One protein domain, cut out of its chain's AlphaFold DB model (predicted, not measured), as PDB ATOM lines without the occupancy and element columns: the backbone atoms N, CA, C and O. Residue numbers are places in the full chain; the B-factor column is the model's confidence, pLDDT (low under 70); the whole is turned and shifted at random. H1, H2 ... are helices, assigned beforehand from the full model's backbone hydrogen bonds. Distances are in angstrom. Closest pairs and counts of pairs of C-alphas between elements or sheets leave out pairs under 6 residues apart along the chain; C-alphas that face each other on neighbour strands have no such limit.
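What this domain is: This is residues 37 to 76 of the 78 residues of an uncharacterized protein of Actinoplanes sp. OR16 (UniProt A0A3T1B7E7). Two helices, H1 then H2, follow each other in a stretched, open zigzag, with the link of residues 54 to 60 as its slanting middle stroke; the helices do not pack on each other and there is no core. The printed part has 40 residues with two named helices and no named strand, and its class is all helix. It is extended, with a radius of gyration of the C-alphas of 16.1 A, and its outline is a rod of 50 by 19 by 10 A.

Where its parts are: Find C-alpha 38 at (0.496, -0.091, 30.640); from there H1, residues 38 to 53, runs 22.6 A to C-alpha 53 at (13.133, 18.132, 35.044). After the link, H2, residues 61 to 74, runs 20.2 A to C-alpha 74 at (9.092, 34.843, 62.504).

How they stand to each other: H1 and H2 are apart, with no C-alpha of the one within 8 A of the other. In both helices every O i to N i+4 pair is within hydrogen-bond range.

The domain as a whole: The C-alphas of Tyr 38 and His 76, the two farthest apart, are 51.1 A apart. The printed part has no cut, and the link from H1 to H2 is short. Look for pLDDT under 70 at residues 55 to 59 and 75 to 76.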
ATOM      1  N   PRO A  37      -3.180  -0.065  33.861       97.31
ATOM      2  CA  PRO A  37      -2.910  -0.184  32.434       97.31
ATOM      3  C   PRO A  37      -1.497   0.289  32.060       97.31
ATOM      4  O   PRO A  37      -1.040   1.344  32.494       97.31
ATOM      5  N   TYR A  38      -0.840  -0.434  31.149       95.56
ATOM      6  CA  TYR A  38       0.496  -0.091  30.640       95.56
ATOM      7  C   TYR A  38       0.627   1.373  30.183       95.56
ATOM      8  O   TYR A  38       1.600   2.047  30.506       95.56
ATOM      9  N   SER A  39      -0.357   1.879  29.432       94.81
ATOM     10  CA  SER A  39      -0.356   3.259  28.928       94.81
ATOM     11  C   SER A  39      -0.559   4.300  30.028       94.81
ATOM     12  O   SER A  39      -0.080   5.422  29.884       94.81
ATOM     13  N   GLN A  40      -1.250   3.942  31.115       96.00
ATOM     14  CA  GLN A  40      -1.373   4.795  32.290       96.00
ATOM     15  C   GLN A  40      -0.024   4.908  32.999       96.00
ATOM     16  O   GLN A  40       0.446   6.024  33.183       96.00
ATOM     17  N   LEU A  41       0.637   3.783  33.289       97.31
ATOM     18  CA  LEU A  41       1.944   3.799  33.952       97.31
ATOM     19  C   LEU A  41       2.984   4.603  33.158       97.31
ATOM     20  O   LEU A  41       3.716   5.412  33.716       97.31
ATOM     21  N   VAL A  42       3.040   4.398  31.837       96.25
ATOM     22  CA  VAL A  42       3.961   5.143  30.964       96.25
ATOM     23  C   VAL A  42       3.683   6.642  31.020       96.25
ATOM     24  O   VAL A  42       4.626   7.424  31.091       96.25
ATOM     25  N   ARG A  43       2.409   7.047  30.995       95.44
ATOM     26  CA  ARG A  43       2.026   8.457  31.097       95.44
ATOM     27  C   ARG A  43       2.463   9.055  32.437       95.44
ATOM     28  O   ARG A  43       3.139  10.075  32.430       95.44
ATOM     29  N   GLU A  44       2.163   8.386  33.546       95.69
ATOM     30  CA  GLU A  44       2.542   8.841  34.892       95.69
ATOM     31  C   GLU A  44       4.064   8.988  35.036       95.69
ATOM     32  O   GLU A  44       4.550   9.961  35.608       95.69
ATOM     33  N   TRP A  45       4.848   8.065  34.473       96.19
ATOM     34  CA  TRP A  45       6.310   8.179  34.479       96.19
ATOM     35  C   TRP A  45       6.838   9.317  33.605       96.19
ATOM     36  O   TRP A  45       7.854   9.918  33.956       96.19
ATOM     37  N   ILE A  46       6.174   9.631  32.490       94.44
ATOM     38  CA  ILE A  46       6.517  10.800  31.669       94.44
ATOM     39  C   ILE A  46       6.233  12.085  32.453       94.44
ATOM     40  O   ILE A  46       7.112  12.936  32.545       94.44
ATOM     41  N   GLU A  47       5.050  12.211  33.055       94.12
ATOM     42  CA  GLU A  47       4.663  13.369  33.876       94.12
ATOM     43  C   GLU A  47       5.610  13.564  35.065       94.12
ATOM     44  O   GLU A  47       6.077  14.676  35.323       94.12
ATOM     45  N   LEU A  48       5.965  12.470  35.746       92.62
ATOM     46  CA  LEU A  48       6.929  12.489  36.842       92.62
ATOM     47  C   LEU A  48       8.315  12.938  36.365       92.62
ATOM     48  O   LEU A  48       8.925  13.797  36.997       92.62
ATOM     49  N   GLY A  49       8.798  12.398  35.243       90.94
ATOM     50  CA  GLY A  49      10.079  12.796  34.660       90.94
ATOM     51  C   GLY A  49      10.106  14.272  34.254       90.94
ATOM     52  O   GLY A  49      11.098  14.954  34.487       90.94
ATOM     53  N   LEU A  50       9.004  14.791  33.706       89.81
ATOM     54  CA  LEU A  50       8.872  16.210  33.367       89.81
ATOM     55  C   LEU A  50       8.832  17.105  34.613       89.81
ATOM     56  O   LEU A  50       9.433  18.176  34.599       89.81
ATOM     57  N   THR A  51       8.175  16.660  35.685       86.94
ATOM     58  CA  THR A  51       8.130  17.379  36.972       86.94
ATOM     59  C   THR A  51       9.521  17.461  37.605       86.94
ATOM     60  O   THR A  51       9.949  18.535  38.021       86.94
ATOM     61  N   ASP A  52      10.258  16.347  37.611       85.06
ATOM     62  CA  ASP A  52      11.644  16.293  38.093       85.06
ATOM     63  C   ASP A  52      12.556  17.228  37.275       85.06
ATOM     64  O   ASP A  52      13.315  18.023  37.832       85.06
ATOM     65  N   MET A  53      12.405  17.228  35.944       78.38
ATOM     66  CA  MET A  53      13.133  18.132  35.044       78.38
ATOM     67  C   MET A  53      12.773  19.612  35.223       78.38
ATOM     68  O   MET A  53      13.630  20.470  35.009       78.38
ATOM     69  N   ALA A  54      11.528  19.925  35.595       77.69
ATOM     70  CA  ALA A  54      11.085  21.293  35.863       77.69
ATOM     71  C   ALA A  54      11.715  21.882  37.139       77.69
ATOM     72  O   ALA A  54      11.609  23.086  37.374       77.69
ATOM     73  N   GLY A  55      12.408  21.064  37.939       63.53
ATOM     74  CA  GLY A  55      13.029  21.502  39.184       63.53
ATOM     75  C   GLY A  55      12.021  21.729  40.311       63.53
ATOM     76  O   GLY A  55      12.374  22.357  41.313       63.53
ATOM     77  N   ASP A  56      10.796  21.209  40.177       58.88
ATOM     78  CA  ASP A  56       9.835  21.150  41.276       58.88
ATOM     79  C   ASP A  56      10.368  20.154  42.314       58.88
ATOM     80  O   ASP A  56      10.136  18.946  42.261       58.88
ATOM     81  N   LEU A  57      11.152  20.682  43.258       59.62
ATOM     82  CA  LEU A  57      11.700  19.949  44.391       59.62
ATOM     83  C   LEU A  57      10.567  19.196  45.091       59.62
ATOM     84  O   LEU A  57       9.724  19.794  45.766       59.62
ATOM     85  N   THR A  58      10.571  17.869  44.978       62.19
ATOM     86  CA  THR A  58       9.684  17.013  45.760       62.19
ATOM     87  C   THR A  58      10.086  17.152  47.226       62.19
ATOM     88  O   THR A  58      11.035  16.535  47.709       62.19
ATOM     89  N   VAL A  59       9.386  18.020  47.954       68.19
ATOM     90  CA  VAL A  59       9.578  18.189  49.393       68.19
ATOM     91  C   VAL A  59       8.617  17.282  50.149       68.19
ATOM     92  O   VAL A  59       7.441  17.150  49.812       68.19
ATOM     93  N   SER A  60       9.102  16.670  51.226       77.94
ATOM     94  CA  SER A  60       8.223  15.983  52.172       77.94
ATOM     95  C   SER A  60       7.178  16.961  52.718       77.94
ATOM     96  O   SER A  60       7.520  18.061  53.162       77.94
ATOM     97  N   VAL A  61       5.911  16.537  52.782       81.94
ATOM     98  CA  VAL A  61       4.818  17.309  53.407       81.94
ATOM     99  C   VAL A  61       5.181  17.741  54.834       81.94
ATOM    100  O   VAL A  61       4.799  18.823  55.277       81.94
ATOM    101  N   ALA A  62       5.962  16.932  55.560       83.00
ATOM    102  CA  ALA A  62       6.436  17.279  56.897       83.00
ATOM    103  C   ALA A  62       7.419  18.466  56.885       83.00
ATOM    104  O   ALA A  62       7.350  19.329  57.761       83.00
ATOM    105  N   VAL A  63       8.305  18.529  55.886       82.44
ATOM    106  CA  VAL A  63       9.257  19.638  55.702       82.44
ATOM    107  C   VAL A  63       8.506  20.916  55.339       82.44
ATOM    108  O   VAL A  63       8.740  21.951  55.962       82.44
ATOM    109  N   LEU A  64       7.539  20.826  54.423       85.50
ATOM    110  CA  LEU A  64       6.698  21.960  54.038       85.50
ATOM    111  C   LEU A  64       5.910  22.519  55.235       85.50
ATOM    112  O   LEU A  64       5.955  23.719  55.502       85.50
ATOM    113  N   ARG A  65       5.251  21.651  56.016       91.19
ATOM    114  CA  ARG A  65       4.524  22.059  57.233       91.19
ATOM    115  C   ARG A  65       5.434  22.753  58.248       91.19
ATOM    116  O   ARG A  65       5.030  23.750  58.843       91.19
ATOM    117  N   ARG A  66       6.664  22.257  58.433       87.56
ATOM    118  CA  ARG A  66       7.643  22.871  59.343       87.56
ATOM    119  C   ARG A  66       8.091  24.250  58.857       87.56
ATOM    120  O   ARG A  66       8.188  25.158  59.679       87.56
ATOM    121  N   ALA A  67       8.323  24.421  57.557       87.88
ATOM    122  CA  ALA A  67       8.703  25.708  56.975       87.88
ATOM    123  C   ALA A  67       7.596  26.766  57.139       87.88
ATOM    124  O   ALA A  67       7.880  27.884  57.568       87.88
ATOM    125  N   ILE A  68       6.333  26.390  56.895       92.00
ATOM    126  CA  ILE A  68       5.165  27.265  57.110       92.00
ATOM    127  C   ILE A  68       5.068  27.681  58.582       92.00
ATOM    128  O   ILE A  68       4.938  28.867  58.885       92.00
ATOM    129  N   ALA A  69       5.172  26.718  59.504       92.50
ATOM    130  CA  ALA A  69       5.125  27.004  60.933       92.50
ATOM    131  C   ALA A  69       6.257  27.953  61.356       92.50
ATOM    132  O   ALA A  69       6.016  28.891  62.113       92.50
ATOM    133  N   HIS A  70       7.481  27.730  60.869       89.19
ATOM    134  CA  HIS A  70       8.627  28.591  61.162       89.19
ATOM    135  C   HIS A  70       8.392  30.029  60.678       89.19
ATOM    136  O   HIS A  70       8.539  30.959  61.468       89.19
ATOM    137  N   ALA A  71       7.960  30.215  59.427       86.38
ATOM    138  CA  ALA A  71       7.680  31.536  58.858       86.38
ATOM    139  C   ALA A  71       6.579  32.298  59.624       86.38
ATOM    140  O   ALA A  71       6.708  33.499  59.863       86.38
ATOM    141  N   ALA A  72       5.531  31.599  60.075       86.12
ATOM    142  CA  ALA A  72       4.460  32.196  60.875       86.12
ATOM    143  C   ALA A  72       4.945  32.710  62.247       86.12
ATOM    144  O   ALA A  72       4.462  33.732  62.727       86.12
ATOM    145  N   GLN A  73       5.922  32.034  62.860       79.00
ATOM    146  CA  GLN A  73       6.535  32.466  64.124       79.00
ATOM    147  C   GLN A  73       7.458  33.671  63.921       79.00
ATOM    148  O   GLN A  73       7.486  34.569  64.758       79.00
ATOM    149  N   THR A  74       8.184  33.723  62.799       71.62
ATOM    150  CA  THR A  74       9.092  34.843  62.504       71.62
ATOM    151  C   THR A  74       8.328  36.137  62.203       71.62
ATOM    152  O   THR A  74       8.794  37.211  62.566       71.62
ATOM    153  N   GLY A  75       7.132  36.048  61.609       59.25
ATOM    154  CA  GLY A  75       6.254  37.203  61.378       59.25
ATOM    155  C   GLY A  75       5.546  37.748  62.628       59.25
ATOM    156  O   GLY A  75       5.003  38.843  62.573       59.25
ATOM    157  N   HIS A  76       5.550  37.014  63.745       56.50
ATOM    158  CA  HIS A  76       4.978  37.452  65.029       56.50
ATOM    159  C   HIS A  76       6.001  38.138  65.953       56.50
ATOM    160  O   HIS A  76       5.646  38.568  67.048       56.50
TER     161      HIS A  76